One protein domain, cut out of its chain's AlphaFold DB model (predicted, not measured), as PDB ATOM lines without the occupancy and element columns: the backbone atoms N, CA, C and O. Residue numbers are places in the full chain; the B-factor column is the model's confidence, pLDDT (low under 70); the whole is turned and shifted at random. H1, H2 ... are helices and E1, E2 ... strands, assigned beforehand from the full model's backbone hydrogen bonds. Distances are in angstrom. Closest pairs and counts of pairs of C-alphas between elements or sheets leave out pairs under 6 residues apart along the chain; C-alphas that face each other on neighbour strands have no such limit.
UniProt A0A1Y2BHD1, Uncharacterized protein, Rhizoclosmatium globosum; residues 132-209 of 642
ATOM      1  N   HIS A 132     140.181 161.595 160.004       43.09
ATOM      2  CA  HIS A 132     140.421 160.663 161.086       43.09
ATOM      3  C   HIS A 132     140.022 161.384 162.364       43.09
ATOM      4  O   HIS A 132     140.592 162.426 162.691       43.09
ATOM      5  N   GLN A 133     139.054 160.824 163.093       45.47
ATOM      6  CA  GLN A 133     139.047 160.972 164.544       45.47
ATOM      7  C   GLN A 133     140.497 160.775 164.995       45.47
ATOM      8  O   GLN A 133     141.058 159.704 164.748       45.47
ATOM      9  N   SER A 134     141.134 161.815 165.543       55.62
ATOM     10  CA  SER A 134     142.455 161.678 166.151       55.62
ATOM     11  C   SER A 134     142.314 160.637 167.252       55.62
ATOM     12  O   SER A 134     141.797 160.927 168.326       55.62
ATOM     13  N   LEU A 135     142.681 159.389 166.953       65.44
ATOM     14  CA  LEU A 135     142.752 158.354 167.966       65.44
ATOM     15  C   LEU A 135     143.846 158.789 168.929       65.44
ATOM     16  O   LEU A 135     144.988 159.009 168.522       65.44
ATOM     17  N   LEU A 136     143.475 158.935 170.194       87.50
ATOM     18  CA  LEU A 136     144.405 159.313 171.238       87.50
ATOM     19  C   LEU A 136     145.507 158.249 171.337       87.50
ATOM     20  O   LEU A 136     145.230 157.048 171.442       87.50
ATOM     21  N   VAL A 137     146.759 158.695 171.275       91.88
ATOM     22  CA  VAL A 137     147.950 157.851 171.380       91.88
ATOM     23  C   VAL A 137     148.460 157.911 172.814       91.88
ATOM     24  O   VAL A 137     148.727 158.990 173.342       91.88
ATOM     25  N   VAL A 138     148.643 156.753 173.443       94.88
ATOM     26  CA  VAL A 138     149.297 156.644 174.753       94.88
ATOM     27  C   VAL A 138     150.664 156.006 174.565       94.88
ATOM     28  O   VAL A 138     150.764 154.843 174.176       94.88
ATOM     29  N   LEU A 139     151.717 156.773 174.832       95.38
ATOM     30  CA  LEU A 139     153.103 156.337 174.756       95.38
ATOM     31  C   LEU A 139     153.599 155.931 176.145       95.38
ATOM     32  O   LEU A 139     153.897 156.786 176.979       95.38
ATOM     33  N   TYR A 140     153.715 154.629 176.373       95.94
ATOM     34  CA  TYR A 140     154.300 154.056 177.579       95.94
ATOM     35  C   TYR A 140     155.819 153.984 177.440       95.94
ATOM     36  O   TYR A 140     156.333 153.238 176.614       95.94
ATOM     37  N   VAL A 141     156.541 154.764 178.236       95.75
ATOM     38  CA  VAL A 141     158.004 154.801 178.277       95.75
ATOM     39  C   VAL A 141     158.486 153.833 179.349       95.75
ATOM     40  O   VAL A 141     158.121 153.975 180.517       95.75
ATOM     41  N   GLN A 142     159.322 152.868 178.968       94.25
ATOM     42  CA  GLN A 142     159.919 151.927 179.913       94.25
ATOM     43  C   GLN A 142     160.637 152.660 181.060       94.25
ATOM     44  O   GLN A 142     161.350 153.643 180.854       94.25
ATOM     45  N   GLN A 143     160.458 152.160 182.286       91.31
ATOM     46  CA  GLN A 143     161.169 152.683 183.451       91.31
ATOM     47  C   GLN A 143     162.684 152.584 183.249       91.31
ATOM     48  O   GLN A 143     163.192 151.554 182.815       91.31
ATOM     49  N   GLY A 144     163.392 153.666 183.571       87.50
ATOM     50  CA  GLY A 144     164.833 153.787 183.351       87.50
ATOM     51  C   GLY A 144     165.218 154.321 181.966       87.50
ATOM     52  O   GLY A 144     166.339 154.794 181.802       87.50
ATOM     53  N   THR A 145     164.299 154.343 180.996       87.81
ATOM     54  CA  THR A 145     164.537 154.937 179.673       87.81
ATOM     55  C   THR A 145     164.174 156.427 179.683       87.81
ATOM     56  O   THR A 145     163.153 156.844 180.237       87.81
ATOM     57  N   LYS A 146     165.000 157.268 179.049       88.94
ATOM     58  CA  LYS A 146     164.702 158.700 178.887       88.94
ATOM     59  C   LYS A 146     163.483 158.878 177.976       88.94
ATOM     60  O   LYS A 146     163.479 158.394 176.846       88.94
ATOM     61  N   ALA A 147     162.478 159.620 178.441       89.25
ATOM     62  CA  ALA A 147     161.299 159.923 177.634       89.25
ATOM     63  C   ALA A 147     161.687 160.677 176.341       89.25
ATOM     64  O   ALA A 147     162.440 161.655 176.414       89.25
ATOM     65  N   PRO A 148     161.162 160.273 175.168       88.81
ATOM     66  CA  PRO A 148     161.523 160.889 173.889       88.81
ATOM     67  C   PRO A 148     160.930 162.296 173.723       88.81
ATOM     68  O   PRO A 148     161.456 163.117 172.972       88.81
ATOM     69  N   PHE A 149     159.857 162.609 174.455       92.00
ATOM     70  CA  PHE A 149     159.158 163.888 174.376       92.00
ATOM     71  C   PHE A 149     159.017 164.525 175.758       92.00
ATOM     72  O   PHE A 149     158.605 163.875 176.716       92.00
ATOM     73  N   SER A 150     159.327 165.819 175.847       91.88
ATOM     74  CA  SER A 150     158.971 166.653 176.996       91.88
ATOM     75  C   SER A 150     157.514 167.126 176.885       91.88
ATOM     76  O   SER A 150     156.909 167.063 175.814       91.88
ATOM     77  N   ALA A 151     156.958 167.695 177.957       91.81
ATOM     78  CA  ALA A 151     155.629 168.314 177.902       91.81
ATOM     79  C   ALA A 151     155.544 169.444 176.853       91.81
ATOM     80  O   ALA A 151     154.512 169.620 176.207       91.81
ATOM     81  N   ALA A 152     156.634 170.192 176.646       92.12
ATOM     82  CA  ALA A 152     156.706 171.213 175.603       92.12
ATOM     83  C   ALA A 152     156.671 170.588 174.199       92.12
ATOM     84  O   ALA A 152     155.942 171.070 173.337       92.12
ATOM     85  N   HIS A 153     157.383 169.476 173.990       93.50
ATOM     86  CA  HIS A 153     157.353 168.735 172.726       93.50
ATOM     87  C   HIS A 153     155.952 168.210 172.403       93.50
ATOM     88  O   HIS A 153     155.491 168.371 171.276       93.50
ATOM     89  N   VAL A 154     155.242 167.654 173.390       93.88
ATOM     90  CA  VAL A 154     153.853 167.199 173.218       93.88
ATOM     91  C   VAL A 154     152.948 168.359 172.788       93.88
ATOM     92  O   VAL A 154     152.198 168.222 171.825       93.88
ATOM     93  N   LYS A 155     153.073 169.536 173.420       93.06
ATOM     94  CA  LYS A 155     152.325 170.744 173.019       93.06
ATOM     95  C   LYS A 155     152.645 171.187 171.590       93.06
ATOM     96  O   LYS A 155     151.745 171.601 170.868       93.06
ATOM     97  N   THR A 156     153.907 171.103 171.174       92.69
ATOM     98  CA  THR A 156     154.312 171.408 169.795       92.69
ATOM     99  C   THR A 156     153.697 170.425 168.801       92.69
ATOM    100  O   THR A 156     153.133 170.857 167.802       92.69
ATOM    101  N   LEU A 157     153.749 169.119 169.077       89.94
ATOM    102  CA  LEU A 157     153.161 168.092 168.211       89.94
ATOM    103  C   LEU A 157     151.632 168.207 168.131       89.94
ATOM    104  O   LEU A 157     151.060 167.980 167.065       89.94
ATOM    105  N   ALA A 158     150.976 168.639 169.211       90.50
ATOM    106  CA  ALA A 158     149.537 168.895 169.228       90.50
ATOM    107  C   ALA A 158     149.098 169.971 168.222       90.50
ATOM    108  O   ALA A 158     147.965 169.936 167.744       90.50
ATOM    109  N   LEU A 159     149.996 170.880 167.815       89.38
ATOM    110  CA  LEU A 159     149.705 171.835 166.740       89.38
ATOM    111  C   LEU A 159     149.445 171.136 165.400       89.38
ATOM    112  O   LEU A 159     148.705 171.682 164.594       89.38
ATOM    113  N   LEU A 160     149.983 169.930 165.183       83.69
ATOM    114  CA  LEU A 160     149.729 169.087 164.006       83.69
ATOM    115  C   LEU A 160     148.536 168.135 164.194       83.69
ATOM    116  O   LEU A 160     148.372 167.183 163.430       83.69
ATOM    117  N   GLY A 161     147.716 168.357 165.224       81.06
ATOM    118  CA  GLY A 161     146.576 167.505 165.552       81.06
ATOM    119  C   GLY A 161     146.960 166.164 166.186       81.06
ATOM    120  O   GLY A 161     146.139 165.246 166.186       81.06
ATOM    121  N   ALA A 162     148.192 166.031 166.693       84.19
ATOM    122  CA  ALA A 162     148.605 164.861 167.460       84.19
ATOM    123  C   ALA A 162     148.020 164.920 168.879       84.19
ATOM    124  O   ALA A 162     148.266 165.872 169.616       84.19
ATOM    125  N   ASP A 163     147.288 163.881 169.272       88.25
ATOM    126  CA  ASP A 163     146.806 163.702 170.642       88.25
ATOM    127  C   ASP A 163     147.656 162.621 171.315       88.25
ATOM    128  O   ASP A 163     147.493 161.427 171.053       88.25
ATOM    129  N   LEU A 164     148.652 163.061 172.089       92.31
ATOM    130  CA  LEU A 164     149.692 162.212 172.660       92.31
ATOM    131  C   LEU A 164     149.739 162.372 174.178       92.31
ATOM    132  O   LEU A 164     150.052 163.442 174.697       92.31
ATOM    133  N   THR A 165     149.529 161.268 174.889       92.94
ATOM    134  CA  THR A 165     149.773 161.158 176.330       92.94
ATOM    135  C   THR A 165     151.024 160.320 176.567       92.94
ATOM    136  O   THR A 165     151.136 159.223 176.029       92.94
ATOM    137  N   VAL A 166     151.966 160.808 177.377       94.31
ATOM    138  CA  VAL A 166     153.191 160.071 177.736       94.31
ATOM    139  C   VAL A 166     153.067 159.553 179.167       94.31
ATOM    140  O   VAL A 166     152.805 160.332 180.082       94.31
ATOM    141  N   VAL A 167     153.260 158.250 179.361       94.06
ATOM    142  CA  VAL A 167     153.123 157.556 180.652       94.06
ATOM    143  C   VAL A 167     154.407 156.783 180.942       94.06
ATOM    144  O   VAL A 167     154.971 156.173 180.044       94.06
ATOM    145  N   SER A 168     154.884 156.789 182.187       94.06
ATOM    146  CA  SER A 168     156.028 155.960 182.598       94.06
ATOM    147  C   SER A 168     155.565 154.563 183.021       94.06
ATOM    148  O   SER A 168     154.580 154.428 183.749       94.06
ATOM    149  N   GLY A 169     156.285 153.525 182.598       92.56
ATOM    150  CA  GLY A 169     156.003 152.124 182.909       92.56
ATOM    151  C   GLY A 169     155.470 151.333 181.718       92.56
ATOM    152  O   GLY A 169     155.797 151.612 180.568       92.56
ATOM    153  N   ALA A 170     154.669 150.310 182.013       91.19
ATOM    154  CA  ALA A 170     154.071 149.420 181.026       91.19
ATOM    155  C   ALA A 170     152.537 149.527 181.054       91.19
ATOM    156  O   ALA A 170     151.965 149.782 182.124       91.19
ATOM    157  N   PRO A 171     151.862 149.316 179.912       92.56
ATOM    158  CA  PRO A 171     150.408 149.241 179.875       92.56
ATOM    159  C   PRO A 171     149.912 148.078 180.744       92.56
ATOM    160  O   PRO A 171     150.435 146.969 180.680       92.56
ATOM    161  N   LYS A 172     148.901 148.343 181.578       89.81
ATOM    162  CA  LYS A 172     148.328 147.352 182.512       89.81
ATOM    163  C   LYS A 172     147.062 146.674 181.987       89.81
ATOM    164  O   LYS A 172     146.657 145.648 182.517       89.81
ATOM    165  N   GLN A 173     146.415 147.272 180.989       88.00
ATOM    166  CA  GLN A 173     145.165 146.797 180.404       88.00
ATOM    167  C   GLN A 173     145.014 147.314 178.972       88.00
ATOM    168  O   GLN A 173     145.634 148.310 178.598       88.00
ATOM    169  N   GLN A 174     144.138 146.679 178.192       83.06
ATOM    170  CA  GLN A 174     143.791 147.150 176.854       83.06
ATOM    171  C   GLN A 174     143.019 148.475 176.936       83.06
ATOM    172  O   GLN A 174     141.925 148.535 177.503       83.06
ATOM    173  N   GLU A 175     143.540 149.532 176.317       83.19
ATOM    174  CA  GLU A 175     142.840 150.816 176.257       83.19
ATOM    175  C   GLU A 175     141.919 150.885 175.022       83.19
ATOM    176  O   GLU A 175     142.371 150.938 173.873       83.19
ATOM    177  N   LYS A 176     140.596 150.845 175.249       82.69
ATOM    178  CA  LYS A 176     139.588 150.956 174.180       82.69
ATOM    179  C   LYS A 176     139.604 152.360 173.563       82.69
ATOM    180  O   LYS A 176     139.687 153.349 174.280       82.69
ATOM    181  N   GLY A 177     139.501 152.434 172.234       84.81
ATOM    182  CA  GLY A 177     139.456 153.703 171.488       84.81
ATOM    183  C   GLY A 177     140.785 154.463 171.409       84.81
ATOM    184  O   GLY A 177     140.812 155.575 170.892       84.81
ATOM    185  N   LYS A 178     141.882 153.879 171.903       90.56
ATOM    186  CA  LYS A 178     143.218 154.484 171.906       90.56
ATOM    187  C   LYS A 178     144.229 153.591 171.206       90.56
ATOM    188  O   LYS A 178     144.031 152.375 171.126       90.56
ATOM    189  N   VAL A 179     145.321 154.189 170.745       93.00
ATOM    190  CA  VAL A 179     146.494 153.469 170.240       93.00
ATOM    191  C   VAL A 179     147.556 153.451 171.333       93.00
ATOM    192  O   VAL A 179     148.044 154.502 171.745       93.00
ATOM    193  N   VAL A 180     147.910 152.261 171.812       95.50
ATOM    194  CA  VAL A 180     148.919 152.078 172.860       95.50
ATOM    195  C   VAL A 180     150.265 151.774 172.215       95.50
ATOM    196  O   VAL A 180     150.418 150.771 171.521       95.50
ATOM    197  N   VAL A 181     151.260 152.622 172.455       95.50
ATOM    198  CA  VAL A 181     152.621 152.456 171.932       95.50
ATOM    199  C   VAL A 181     153.584 152.300 173.101       95.50
ATOM    200  O   VAL A 181     153.597 153.133 174.002       95.50
ATOM    201  N   ALA A 182     154.408 151.257 173.095       95.69
ATOM    202  CA  ALA A 182     155.468 151.076 174.085       95.69
ATOM    203  C   ALA A 182     156.809 151.581 173.527       95.69
ATOM    204  O   ALA A 182     157.240 151.132 172.471       95.69
ATOM    205  N   PHE A 183     157.480 152.494 174.225       95.25
ATOM    206  CA  PHE A 183     158.810 153.004 173.890       95.25
ATOM    207  C   PHE A 183     159.866 152.394 174.807       95.25
ATOM    208  O   PHE A 183     159.783 152.541 176.033       95.25
ATOM    209  N   ARG A 184     160.840 151.695 174.216       92.56
ATOM    210  CA  ARG A 184     161.818 150.897 174.961       92.56
ATOM    211  C   ARG A 184     163.062 150.534 174.153       92.56
ATOM    212  O   ARG A 184     163.150 150.837 172.968       92.56
ATOM    213  N   ASP A 185     164.027 149.897 174.810       88.06
ATOM    214  CA  ASP A 185     165.333 149.569 174.221       88.06
ATOM    215  C   ASP A 185     165.357 148.223 173.464       88.06
ATOM    216  O   ASP A 185     166.276 147.976 172.679       88.06
ATOM    217  N   SER A 186     164.337 147.371 173.650       85.81
ATOM    218  CA  SER A 186     164.186 146.063 172.993       85.81
ATOM    219  C   SER A 186     162.924 145.975 172.126       85.81
ATOM    220  O   SER A 186     161.960 146.719 172.310       85.81
ATOM    221  N   PHE A 187     162.925 145.028 171.182       82.81
ATOM    222  CA  PHE A 187     161.797 144.735 170.284       82.81
ATOM    223  C   PHE A 187     160.764 143.767 170.866       82.81
ATOM    224  O   PHE A 187     159.833 143.372 170.165       82.81
ATOM    225  N   GLU A 188     160.926 143.359 172.123       86.62
ATOM    226  CA  GLU A 188     160.017 142.412 172.757       86.62
ATOM    227  C   GLU A 188     158.595 142.971 172.788       86.62
ATOM    228  O   GLU A 188     158.353 144.112 173.199       86.62
ATOM    229  N   ALA A 189     157.645 142.148 172.342       85.44
ATOM    230  CA  ALA A 189     156.241 142.509 172.368       85.44
ATOM    231  C   ALA A 189     155.810 142.803 173.809       85.44
ATOM    232  O   ALA A 189     156.115 142.061 174.742       85.44
ATOM    233  N   VAL A 190     155.076 143.898 173.985       90.75
ATOM    234  CA  VAL A 190     154.549 144.300 175.289       90.75
ATOM    235  C   VAL A 190     153.077 143.951 175.330       90.75
ATOM    236  O   VAL A 190     152.326 144.327 174.429       90.75
ATOM    237  N   GLN A 191     152.660 143.235 176.372       92.31
ATOM    238  CA  GLN A 191     151.254 142.905 176.575       92.31
ATOM    239  C   GLN A 191     150.404 144.184 176.520       92.31
ATOM    240  O   GLN A 191     150.778 145.192 177.108       92.31
ATOM    241  N   PHE A 192     149.280 144.147 175.799       94.12
ATOM    242  CA  PHE A 192     148.362 145.281 175.575       94.12
ATOM    243  C   PHE A 192     148.889 146.446 174.718       94.12
ATOM    244  O   PHE A 192     148.143 147.397 174.480       94.12
ATOM    245  N   ALA A 193     150.132 146.400 174.230       95.06
ATOM    246  CA  ALA A 193     150.623 147.392 173.279       95.06
ATOM    247  C   ALA A 193     150.167 147.066 171.849       95.06
ATOM    248  O   ALA A 193     150.208 145.922 171.400       95.06
ATOM    249  N   ASP A 194     149.774 148.099 171.109       95.12
ATOM    250  CA  ASP A 194     149.429 148.020 169.690       95.12
ATOM    251  C   ASP A 194     150.672 148.189 168.795       95.12
ATOM    252  O   ASP A 194     150.689 147.739 167.646       95.12
ATOM    253  N   ALA A 195     151.731 148.807 169.323       95.31
ATOM    254  CA  ALA A 195     153.048 148.871 168.703       95.31
ATOM    255  C   ALA A 195     154.170 149.026 169.735       95.31
ATOM    256  O   ALA A 195     153.958 149.505 170.850       95.31
ATOM    257  N   VAL A 196     155.385 148.678 169.318       95.25
ATOM    258  CA  VAL A 196     156.628 148.937 170.049       95.25
ATOM    259  C   VAL A 196     157.505 149.861 169.213       95.25
ATOM    260  O   VAL A 196     157.681 149.648 168.017       95.25
ATOM    261  N   VAL A 197     158.057 150.895 169.835       92.81
ATOM    262  CA  VAL A 197     159.103 151.737 169.258       92.81
ATOM    263  C   VAL A 197     160.391 151.457 170.010       92.81
ATOM    264  O   VAL A 197     160.496 151.755 171.199       92.81
ATOM    265  N   ALA A 198     161.366 150.906 169.299       89.56
ATOM    266  CA  ALA A 198     162.696 150.637 169.822       89.56
ATOM    267  C   ALA A 198     163.737 150.896 168.737       89.56
ATOM    268  O   ALA A 198     163.502 150.612 167.565       89.56
ATOM    269  N   GLN A 199     164.880 151.472 169.117       80.62
ATOM    270  CA  GLN A 199     166.039 151.658 168.229       80.62
ATOM    271  C   GLN A 199     165.674 152.264 166.850       80.62
ATOM    272  O   GLN A 199     166.056 151.748 165.799       80.62
ATOM    273  N   SER A 200     164.886 153.349 166.849       80.12
ATOM    274  CA  SER A 200     164.399 154.045 165.637       80.12
ATOM    275  C   SER A 200     163.536 153.193 164.691       80.12
ATOM    276  O   SER A 200     163.354 153.542 163.524       80.12
ATOM    277  N   THR A 201     162.971 152.098 165.195       83.56
ATOM    278  CA  THR A 201     162.096 151.184 164.459       83.56
ATOM    279  C   THR A 201     160.725 151.129 165.131       83.56
ATOM    280  O   THR A 201     160.620 151.025 166.351       83.56
ATOM    281  N   LEU A 202     159.667 151.211 164.319       88.81
ATOM    282  CA  LEU A 202     158.279 151.030 164.740       88.81
ATOM    283  C   LEU A 202     157.837 149.609 164.379       88.81
ATOM    284  O   LEU A 202     157.674 149.291 163.201       88.81
ATOM    285  N   TYR A 203     157.619 148.778 165.389       91.25
ATOM    286  CA  TYR A 203     157.080 147.434 165.252       91.25
ATOM    287  C   TYR A 203     155.574 147.445 165.523       91.25
ATOM    288  O   TYR A 203     155.137 147.730 166.637       91.25
ATOM    289  N   ILE A 204     154.768 147.173 164.495       93.06
ATOM    290  CA  ILE A 204     153.302 147.201 164.585       93.06
ATOM    291  C   ILE A 204     152.797 145.818 165.003       93.06
ATOM    292  O   ILE A 204     152.904 144.865 164.231       93.06
ATOM    293  N   LEU A 205     152.211 145.732 166.199       92.69
ATOM    294  CA  LEU A 205     151.611 144.511 166.747       92.69
ATOM    295  C   LEU A 205     150.136 144.383 166.346       92.69
ATOM    296  O   LEU A 205     149.660 143.289 166.055       92.69
ATOM    297  N   ASN A 206     149.419 145.509 166.291       90.88
ATOM    298  CA  ASN A 206     147.993 145.562 165.993       90.88
ATOM    299  C   ASN A 206     147.717 146.339 164.695       90.88
ATOM    300  O   ASN A 206     147.570 147.565 164.686       90.88
ATOM    301  N   LYS A 207     147.606 145.598 163.586       89.81
ATOM    302  CA  LYS A 207     147.322 146.148 162.249       89.81
ATOM    303  C   LYS A 207     145.886 146.659 162.088       89.81
ATOM    304  O   LYS A 207     145.595 147.349 161.112       89.81
ATOM    305  N   ASP A 208     144.982 146.349 163.015       86.56
ATOM    306  CA  ASP A 208     143.618 146.880 162.978       86.56
ATOM    307  C   ASP A 208     143.585 148.339 163.416       86.56
ATOM    308  O   ASP A 208     142.903 149.145 162.784       86.56
ATOM    309  N   LYS A 209     144.392 148.690 164.424       86.69
ATOM    310  CA  LYS A 209     144.513 150.065 164.919       86.69
ATOM    311  C   LYS A 209     145.561 150.902 164.192       86.69
ATOM    312  O   LYS A 209     145.376 152.108 164.064       86.69
TER     313      LYS A 209
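Overview. This is residues 132 to 209 of the 642 residues of an uncharacterized protein of Rhizoclosmatium globosum (UniProt A0A1Y2BHD1). A strongly twisted five-stranded sheet, E2 E1 E3 E4 E5, has one short helix, H1, at its E2 edge and the hairpin E4 and E5 at the other. Of 78 printed residues, under half are in named elements, in chain order E1 H1 E2 E3 E4 E5. Sheet and class are mixed; the whole is compact, radius of gyration of the C-alphas 12.0 A, spans 32 by 28 by 22 A.

Along the chain. E1, residues 136 to 141, starts at C-alpha 136 (144.405, 159.313, 171.238) and spans 16.0 A. H1 is 151 to 158, E2 164 to 168, E3 178 to 183, 15.8 A, E4 195 to 198. E5, 201 to 204, ends at C-alpha 204 (153.302, 147.201, 164.585).

Arrangement. Within hydrogen-bond range are N 139 and O 165 at 2.8 A in parallel E2 and E1, N 138 and O 179 at 2.9 A in parallel E1 and E3, N 197 and O 182 at 2.8 A in parallel E3 and E4, and N 203 and O 196 at 2.8 A in antiparallel E4 and E5. E1, H1, E2 form a strand-helix-strand unit, parallel neighbour strands with a helix between, crossover right-handed. H1 only grazes the sheet; its closest C-alphas to E2 are Val 154 and Leu 164, 6.5 A. In H1 every O i to N i+4 pair is within range.

Size, cuts and confidence. C-alphas 132 and 144 are farthest apart, 33.7 A. The printed part has no cut; the link E3 to E4 is long, 11 residues. Residues 132 to 135 have pLDDT under 70.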